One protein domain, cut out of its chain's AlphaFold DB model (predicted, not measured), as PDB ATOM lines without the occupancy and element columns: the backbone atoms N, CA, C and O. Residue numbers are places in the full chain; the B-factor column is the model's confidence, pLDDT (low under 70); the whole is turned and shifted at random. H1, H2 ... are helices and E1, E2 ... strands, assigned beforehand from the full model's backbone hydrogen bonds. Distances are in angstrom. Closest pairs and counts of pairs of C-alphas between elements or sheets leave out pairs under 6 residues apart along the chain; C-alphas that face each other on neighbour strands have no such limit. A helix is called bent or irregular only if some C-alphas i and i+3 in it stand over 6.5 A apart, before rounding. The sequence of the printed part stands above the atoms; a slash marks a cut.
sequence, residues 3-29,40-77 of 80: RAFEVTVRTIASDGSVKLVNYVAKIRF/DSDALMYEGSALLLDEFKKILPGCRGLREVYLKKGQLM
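AT A GLANCE: This is residues 3 to 29 and 40 to 77 of the 80 residues of the protein "AlphaK I19" of Puccinia graminis f. sp. tritici (strain CRL 75-36-700-3 / race SCCL) (UniProt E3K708). Look for two hairpins set as a loose, open V: a long ribbon of two strands, E1 and E2, and a helical hairpin in which the short H2 folds back beside the last turns of the long H1. The gap between H1 and the ribbon is open at the V's corner, where the cut lies, and residues 43 to 52 of H1 stand free. The printed part has 65 residues with two named strands and then two named helices, in the order E1, E2, H1, H2; the two-stranded sheet, E1 - E2, is antiparallel and the class is mixed, helices and strands. The whole is extended, with a radius of gyration of the C-alphas of 16.6 A, and flat, spanning 43 by 37 by 19 A.

IN THESE COORDINATES: Find C-alpha 3 at (125.441, 71.133, 107.647); from there E1, residues 3 to 12, runs 27.6 A to C-alpha 12. E2, residues 18 to 28, runs 30.3 A from first to last C-alpha. Beyond the cut, find C-alpha 40 at (132.336, 85.244, 113.015), where H1, residues 40 to 62, sets out on its 34.7 A. H1 is irregular, but only just: C-alphas 58 and 61 are 6.8 A apart. H2, residues 68 to 75, is 10.8 A long and ends with C-alpha 75 at (124.612, 88.677, 86.928).

HOW THE PARTS SIT: Begin with the sheet, where E1 and E2 form a hairpin, antiparallel with 153 degrees between their directions. The C-alphas of Thr 8 and Asn 22 face each other at 4.4 A. Look there for N 7 and O 23, 2.9 A apart, and N 9 and O 21, 2.8 A apart, both within hydrogen-bond range. E1 is apart from H1 and from H2, and E2 is apart from H2. H1 and H2 form a helical hairpin: they touch, H1 with residues 57 to 61 alone, and the closest C-alphas are those of Lys 57 and Gly 74, 6.2 A apart. Their lines stand at a shallow tilt of 28 degrees, and they run opposite ways. In H2 every O i to N i+4 pair is within hydrogen-bond range, and in H1 17 of 19 are.

THE WHOLE: The two C-alphas farthest apart are those of Gly 16 and Gly 65, at 46.6 A. Residues 30 to 39 are not printed, and C-alphas 29 and 40 are 16.8 A apart across this cut, in the link from E2 to H1. Of the links that are printed whole, E1 to E2 and H1 to H2, both are tight. The mean pLDDT of the printed part is 87.4, and no printed residue is under 70.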
ATOM      1  N   ARG A   3     126.714  71.373 108.351       79.25
ATOM      2  CA  ARG A   3     125.441  71.133 107.647       79.25
ATOM      3  C   ARG A   3     124.773  72.473 107.363       79.25
ATOM      4  O   ARG A   3     124.714  73.305 108.262       79.25
ATOM      5  N   ALA A   4     124.303  72.666 106.137       80.50
ATOM      6  CA  ALA A   4     123.564  73.852 105.724       80.50
ATOM      7  C   ALA A   4     122.072  73.519 105.588       80.50
ATOM      8  O   ALA A   4     121.730  72.430 105.124       80.50
ATOM      9  N   PHE A   5     121.213  74.448 105.991       78.94
ATOM     10  CA  PHE A   5     119.760  74.342 105.906       78.94
ATOM     11  C   PHE A   5     119.199  75.633 105.324       78.94
ATOM     12  O   PHE A   5     119.612  76.722 105.721       78.94
ATOM     13  N   GLU A   6     118.252  75.509 104.404       82.62
ATOM     14  CA  GLU A   6     117.470  76.647 103.937       82.62
ATOM     15  C   GLU A   6     116.463  77.048 105.018       82.62
ATOM     16  O   GLU A   6     115.790  76.196 105.604       82.62
ATOM     17  N   VAL A   7     116.385  78.344 105.313       84.88
ATOM     18  CA  VAL A   7     115.468  78.905 106.305       84.88
ATOM     19  C   VAL A   7     114.856  80.179 105.748       84.88
ATOM     20  O   VAL A   7     115.568  81.115 105.400       84.88
ATOM     21  N   THR A   8     113.531  80.263 105.729       86.00
ATOM     22  CA  THR A   8     112.823  81.512 105.427       86.00
ATOM     23  C   THR A   8     112.466  82.212 106.733       86.00
ATOM     24  O   THR A   8     111.721  81.677 107.553       86.00
ATOM     25  N   VAL A   9     112.983  83.423 106.933       85.06
ATOM     26  CA  VAL A   9     112.712  84.248 108.114       85.06
ATOM     27  C   VAL A   9     111.753  85.366 107.740       85.06
ATOM     28  O   VAL A   9     111.963  86.101 106.774       85.06
ATOM     29  N   ARG A  10     110.695  85.517 108.536       88.06
ATOM     30  CA  ARG A  10     109.780  86.656 108.448       88.06
ATOM     31  C   ARG A  10     110.391  87.843 109.189       88.06
ATOM     32  O   ARG A  10     110.505  87.804 110.410       88.06
ATOM     33  N   THR A  11     110.755  88.893 108.465       85.56
ATOM     34  CA  THR A  11     111.225  90.164 109.025       85.56
ATOM     35  C   THR A  11     110.164  91.245 108.852       85.56
ATOM     36  O   THR A  11     109.382  91.231 107.901       85.56
ATOM     37  N   ILE A  12     110.100  92.160 109.815       87.50
ATOM     38  CA  ILE A  12     109.221  93.329 109.766       87.50
ATOM     39  C   ILE A  12     110.131  94.527 109.522       87.50
ATOM     40  O   ILE A  12     111.037  94.781 110.316       87.50
ATOM     41  N   ALA A  13     109.943  95.205 108.395       83.50
ATOM     42  CA  ALA A  13     110.690  96.407 108.071       83.50
ATOM     43  C   ALA A  13     110.202  97.593 108.915       83.50
ATOM     44  O   ALA A  13     109.145  97.554 109.546       83.50
ATOM     45  N   SER A  14     110.990  98.665 108.934       83.69
ATOM     46  CA  SER A  14     110.727  99.869 109.734       83.69
ATOM     47  C   SER A  14     109.400 100.558 109.388       83.69
ATOM     48  O   SER A  14     108.853 101.279 110.213       83.69
ATOM     49  N   ASP A  15     108.882 100.324 108.181       89.44
ATOM     50  CA  ASP A  15     107.593 100.814 107.680       89.44
ATOM     51  C   ASP A  15     106.404  99.893 108.031       89.44
ATOM     52  O   ASP A  15     105.276 100.143 107.610       89.44
ATOM     53  N   GLY A  16     106.639  98.818 108.791       86.44
ATOM     54  CA  GLY A  16     105.633  97.820 109.155       86.44
ATOM     55  C   GLY A  16     105.365  96.767 108.076       86.44
ATOM     56  O   GLY A  16     104.570  95.852 108.307       86.44
ATOM     57  N   SER A  17     106.026  96.845 106.916       86.81
ATOM     58  CA  SER A  17     105.894  95.832 105.869       86.81
ATOM     59  C   SER A  17     106.547  94.511 106.284       86.81
ATOM     60  O   SER A  17     107.556  94.465 106.991       86.81
ATOM     61  N   VAL A  18     105.944  93.402 105.856       87.31
ATOM     62  CA  VAL A  18     106.466  92.057 106.114       87.31
ATOM     63  C   VAL A  18     107.312  91.627 104.927       87.31
ATOM     64  O   VAL A  18     106.807  91.525 103.809       87.31
ATOM     65  N   LYS A  19     108.575  91.296 105.184       86.00
ATOM     66  CA  LYS A  19     109.490  90.727 104.198       86.00
ATOM     67  C   LYS A  19     109.819  89.286 104.578       86.00
ATOM     68  O   LYS A  19     110.159  88.990 105.720       86.00
ATOM     69  N   LEU A  20     109.696  88.373 103.622       82.75
ATOM     70  CA  LEU A  20     110.234  87.023 103.756       82.75
ATOM     71  C   LEU A  20     111.651  87.044 103.191       82.75
ATOM     72  O   LEU A  20     111.852  87.432 102.041       82.75
ATOM     73  N   VAL A  21     112.629  86.689 104.017       81.69
ATOM     74  CA  VAL A  21     114.041  86.666 103.634       81.69
ATOM     75  C   VAL A  21     114.553  85.244 103.780       81.69
ATOM     76  O   VAL A  21     114.438  84.644 104.847       81.69
ATOM     77  N   ASN A  22     115.103  84.709 102.696       78.94
ATOM     78  CA  ASN A  22     115.730  83.397 102.703       78.94
ATOM     79  C   ASN A  22     117.162  83.524 103.222       78.94
ATOM     80  O   ASN A  22     117.929  84.369 102.765       78.94
ATOM     81  N   TYR A  23     117.501  82.672 104.177       78.62
ATOM     82  CA  TYR A  23     118.811  82.542 104.788       78.62
ATOM     83  C   TYR A  23     119.290  81.098 104.678       78.62
ATOM     84  O   TYR A  23     118.498  80.156 104.611       78.62
ATOM     85  N   VAL A  24     120.607  80.922 104.725       77.06
ATOM     86  CA  VAL A  24     121.240  79.609 104.853       77.06
ATOM     87  C   VAL A  24     121.785  79.480 106.270       77.06
ATOM     88  O   VAL A  24     122.788  80.099 106.623       77.06
ATOM     89  N   ALA A  25     121.135  78.665 107.097       76.44
ATOM     90  CA  ALA A  25     121.612  78.358 108.440       76.44
ATOM     91  C   ALA A  25     122.706  77.285 108.366       76.44
ATOM     92  O   ALA A  25     122.488  76.210 107.805       76.44
ATOM     93  N   LYS A  26     123.884  77.551 108.942       78.75
ATOM     94  CA  LYS A  26     125.002  76.594 108.984       78.75
ATOM     95  C   LYS A  26     125.217  76.131 110.419       78.75
ATOM     96  O   LYS A  26     125.415  76.947 111.307       78.75
ATOM     97  N   ILE A  27     125.192  74.817 110.634       78.44
ATOM     98  CA  ILE A  27     125.381  74.191 111.948       78.44
ATOM     99  C   ILE A  27     126.668  73.367 111.919       78.44
ATOM    100  O   ILE A  27     126.913  72.594 110.981       78.44
ATOM    101  N   ARG A  28     127.510  73.520 112.944       77.06
ATOM    102  CA  ARG A  28     128.678  72.657 113.146       77.06
ATOM    103  C   ARG A  28     128.257  71.282 113.673       77.06
ATOM    104  O   ARG A  28     127.398  71.156 114.540       77.06
ATOM    105  N   PHE A  29     128.864  70.229 113.130       71.81
ATOM    106  CA  PHE A  29     128.660  68.869 113.630       71.81
ATOM    107  C   PHE A  29     129.203  68.750 115.065       71.81
ATOM    108  O   PHE A  29     130.324  69.187 115.308       71.81
ATOM    109  N   ASP A  40     131.855  83.896 113.368       80.12
ATOM    110  CA  ASP A  40     132.336  85.244 113.015       80.12
ATOM    111  C   ASP A  40     133.274  85.229 111.803       80.12
ATOM    112  O   ASP A  40     133.101  85.990 110.852       80.12
ATOM    113  N   SER A  41     134.239  84.306 111.789       81.88
ATOM    114  CA  SER A  41     135.164  84.172 110.657       81.88
ATOM    115  C   SER A  41     134.460  83.731 109.373       81.88
ATOM    116  O   SER A  41     134.881  84.134 108.290       81.88
ATOM    117  N   ASP A  42     133.419  82.898 109.472       79.94
ATOM    118  CA  ASP A  42     132.652  82.468 108.301       79.94
ATOM    119  C   ASP A  42     131.827  83.657 107.771       79.94
ATOM    120  O   ASP A  42     131.803  83.898 106.566       79.94
ATOM    121  N   ALA A  43     131.203  84.434 108.665       81.19
ATOM    122  CA  ALA A  43     130.431  85.625 108.322       81.19
ATOM    123  C   ALA A  43     131.291  86.671 107.595       81.19
ATOM    124  O   ALA A  43     130.912  87.120 106.515       81.19
ATOM    125  N   LEU A  44     132.482  86.974 108.123       85.12
ATOM    126  CA  LEU A  44     133.437  87.889 107.486       85.12
ATOM    127  C   LEU A  44     133.900  87.388 106.113       85.12
ATOM    128  O   LEU A  44     134.044  88.171 105.175       85.12
ATOM    129  N   MET A  45     134.115  86.078 105.963       86.75
ATOM    130  CA  MET A  45     134.479  85.489 104.675       86.75
ATOM    131  C   MET A  45     133.347  85.641 103.648       86.75
ATOM    132  O   MET A  45     133.618  85.978 102.493       86.75
ATOM    133  N   TYR A  46     132.091  85.408 104.045       85.31
ATOM    134  CA  TYR A  46     130.934  85.588 103.164       85.31
ATOM    135  C   TYR A  46     130.736  87.047 102.769       85.31
ATOM    136  O   TYR A  46     130.515  87.321 101.592       85.31
ATOM    137  N   GLU A  47     130.878  87.972 103.716       86.00
ATOM    138  CA  GLU A  47     130.816  89.409 103.452       86.00
ATOM    139  C   GLU A  47     131.910  89.841 102.469       86.00
ATOM    140  O   GLU A  47     131.612  90.416 101.422       86.00
ATOM    141  N   GLY A  48     133.169  89.475 102.734       90.06
ATOM    142  CA  GLY A  48     134.282  89.771 101.833       90.06
ATOM    143  C   GLY A  48     134.084  89.176 100.435       90.06
ATOM    144  O   GLY A  48     134.317  89.846  99.430       90.06
ATOM    145  N   SER A  49     133.586  87.939 100.352       92.50
ATOM    146  CA  SER A  49     133.287  87.284  99.072       92.50
ATOM    147  C   SER A  49     132.150  87.976  98.319       92.50
ATOM    148  O   SER A  49     132.219  88.100  97.097       92.50
ATOM    149  N   ALA A  50     131.121  88.455  99.024       89.88
ATOM    150  CA  ALA A  50     130.016  89.199  98.428       89.88
ATOM    151  C   ALA A  50     130.487  90.539  97.847       89.88
ATOM    152  O   ALA A  50     130.118  90.869  96.721       89.88
ATOM    153  N   LEU A  51     131.354  91.262  98.563       94.50
ATOM    154  CA  LEU A  51     131.959  92.505  98.074       94.50
ATOM    155  C   LEU A  51     132.809  92.270  96.818       94.50
ATOM    156  O   LEU A  51     132.678  92.995  95.833       94.50
ATOM    157  N   LEU A  52     133.642  91.225  96.818       96.50
ATOM    158  CA  LEU A  52     134.446  90.863  95.647       96.50
ATOM    159  C   LEU A  52     133.576  90.464  94.450       96.50
ATOM    160  O   LEU A  52     133.884  90.832  93.317       96.50
ATOM    161  N   LEU A  53     132.493  89.720  94.688       95.12
ATOM    162  CA  LEU A  53     131.554  89.334  93.640       95.12
ATOM    163  C   LEU A  53     130.821  90.551  93.061       95.12
ATOM    164  O   LEU A  53     130.629  90.615  91.849       95.12
ATOM    165  N   ASP A  54     130.429  91.512  93.896       94.56
ATOM    166  CA  ASP A  54     129.795  92.755  93.452       94.56
ATOM    167  C   ASP A  54     130.732  93.568  92.543       94.56
ATOM    168  O   ASP A  54     130.357  93.938  91.427       94.56
ATOM    169  N   GLU A  55     131.990  93.749  92.951       96.25
ATOM    170  CA  GLU A  55     133.006  94.407  92.118       96.25
ATOM    171  C   GLU A  55     133.273  93.647  90.816       96.25
ATOM    172  O   GLU A  55     133.303  94.234  89.732       96.25
ATOM    173  N   PHE A  56     133.381  92.318  90.881       94.44
ATOM    174  CA  PHE A  56     133.520  91.490  89.688       94.44
ATOM    175  C   PHE A  56     132.351  91.698  88.713       94.44
ATOM    176  O   PHE A  56     132.574  91.924  87.521       94.44
ATOM    177  N   LYS A  57     131.107  91.690  89.209       94.94
ATOM    178  CA  LYS A  57     129.903  91.908  88.393       94.94
ATOM    179  C   LYS A  57     129.898  93.278  87.713       94.94
ATOM    180  O   LYS A  57     129.460  93.361  86.567       94.94
ATOM    181  N   LYS A  58     130.405  94.330  88.369       94.38
ATOM    182  CA  LYS A  58     130.526  95.682  87.786       94.38
ATOM    183  C   LYS A  58     131.518  95.744  86.625       94.38
ATOM    184  O   LYS A  58     131.317  96.524  85.697       94.38
ATOM    185  N   ILE A  59     132.567  94.922  86.652       95.06
ATOM    186  CA  ILE A  59     133.610  94.903  85.614       95.06
ATOM    187  C   ILE A  59     133.137  94.165  84.352       95.06
ATOM    188  O   ILE A  59     133.492  94.563  83.240       95.06
ATOM    189  N   LEU A  60     132.313  93.120  84.501       93.62
ATOM    190  CA  LEU A  60     131.894  92.240  83.400       93.62
ATOM    191  C   LEU A  60     131.362  92.971  82.146       93.62
ATOM    192  O   LEU A  60     131.811  92.624  81.050       93.62
ATOM    193  N   PRO A  61     130.475  93.987  82.234       92.00
ATOM    194  CA  PRO A  61     129.970  94.702  81.057       92.00
ATOM    195  C   PRO A  61     131.051  95.432  80.247       92.00
ATOM    196  O   PRO A  61     130.869  95.667  79.055       92.00
ATOM    197  N   GLY A  62     132.182  95.785  80.869       92.50
ATOM    198  CA  GLY A  62     133.313  96.431  80.197       92.50
ATOM    199  C   GLY A  62     134.181  95.472  79.370       92.50
ATOM    200  O   GLY A  62     135.017  95.913  78.575       92.50
ATOM    201  N   CYS A  63     134.001  94.158  79.520       92.69
ATOM    202  CA  CYS A  63     134.827  93.148  78.865       92.69
ATOM    203  C   CYS A  63     134.378  92.890  77.416       92.69
ATOM    204  O   CYS A  63     133.536  92.035  77.154       92.69
ATOM    205  N   ARG A  64     135.011  93.561  76.443       88.69
ATOM    206  CA  ARG A  64     134.667  93.462  75.002       88.69
ATOM    207  C   ARG A  64     134.739  92.047  74.406       88.69
ATOM    208  O   ARG A  64     134.061  91.770  73.425       88.69
ATOM    209  N   GLY A  65     135.566  91.164  74.968       90.56
ATOM    210  CA  GLY A  65     135.702  89.771  74.516       90.56
ATOM    211  C   GLY A  65     134.693  88.802  75.140       90.56
ATOM    212  O   GLY A  65     134.668  87.622  74.785       90.56
ATOM    213  N   LEU A  66     133.879  89.265  76.092       93.00
ATOM    214  CA  LEU A  66     132.969  88.414  76.840       93.00
ATOM    215  C   LEU A  66     131.627  88.296  76.111       93.00
ATOM    216  O   LEU A  66     130.945  89.286  75.860       93.00
ATOM    217  N   ARG A  67     131.226  87.065  75.777       94.88
ATOM    218  CA  ARG A  67     129.929  86.829  75.123       94.88
ATOM    219  C   ARG A  67     128.784  87.151  76.080       94.88
ATOM    220  O   ARG A  67     128.869  86.856  77.271       94.88
ATOM    221  N   GLU A  68     127.668  87.619  75.529       93.06
ATOM    222  CA  GLU A  68     126.471  88.008  76.290       93.06
ATOM    223  C   GLU A  68     125.956  86.909  77.237       93.06
ATOM    224  O   GLU A  68     125.521  87.186  78.353       93.06
ATOM    225  N   VAL A  69     126.071  85.637  76.841       94.44
ATOM    226  CA  VAL A  69     125.694  84.492  77.689       94.44
ATOM    227  C   VAL A  69     126.445  84.499  79.025       94.44
ATOM    228  O   VAL A  69     125.868  84.169  80.059       94.44
ATOM    229  N   TYR A  70     127.719  84.893  79.029       93.06
ATOM    230  CA  TYR A  70     128.520  84.951  80.249       93.06
ATOM    231  C   TYR A  70     128.229  86.199  81.085       93.06
ATOM    232  O   TYR A  70     128.295  86.110  82.306       93.06
ATOM    233  N   LEU A  71     127.825  87.312  80.462       92.94
ATOM    234  CA  LEU A  71     127.311  88.479  81.192       92.94
ATOM    235  C   LEU A  71     126.072  88.099  82.010       92.94
ATOM    236  O   LEU A  71     126.023  88.347  83.212       92.94
ATOM    237  N   LYS A  72     125.113  87.410  81.376       93.19
ATOM    238  CA  LYS A  72     123.892  86.931  82.043       93.19
ATOM    239  C   LYS A  72     124.211  85.960  83.177       93.19
ATOM    240  O   LYS A  72     123.682  86.105  84.272       93.19
ATOM    241  N   LYS A  73     125.119  85.004  82.945       93.75
ATOM    242  CA  LYS A  73     125.574  84.083  84.000       93.75
ATOM    243  C   LYS A  73     126.218  84.822  85.169       93.75
ATOM    244  O   LYS A  73     125.924  84.489  86.308       93.75
ATOM    245  N   GLY A  74     127.059  85.817  84.894       91.69
ATOM    246  CA  GLY A  74     127.707  86.625  85.923       91.69
ATOM    247  C   GLY A  74     126.709  87.401  86.779       91.69
ATOM    248  O   GLY A  74     126.839  87.414  87.997       91.69
ATOM    249  N   GLN A  75     125.664  87.979  86.177       89.69
ATOM    250  CA  GLN A  75     124.612  88.677  86.928       89.69
ATOM    251  C   GLN A  75     123.870  87.754  87.905       89.69
ATOM    252  O   GLN A  75     123.575  88.176  89.023       89.69
ATOM    253  N   LEU A  76     123.647  86.496  87.513       92.69
ATOM    254  CA  LEU A  76     122.962  85.471  88.307       92.69
ATOM    255  C   LEU A  76     123.841  84.796  89.376       92.69
ATOM    256  O   LEU A  76     123.349  83.942  90.103       92.69
ATOM    257  N   MET A  77     125.137  85.115  89.465       92.44
ATOM    258  CA  MET A  77     126.007  84.526  90.491       92.44
ATOM    259  C   MET A  77     125.628  85.023  91.886       92.44
ATOM    260  O   MET A  77     125.454  86.222  92.089       92.44
TER     261      MET A  77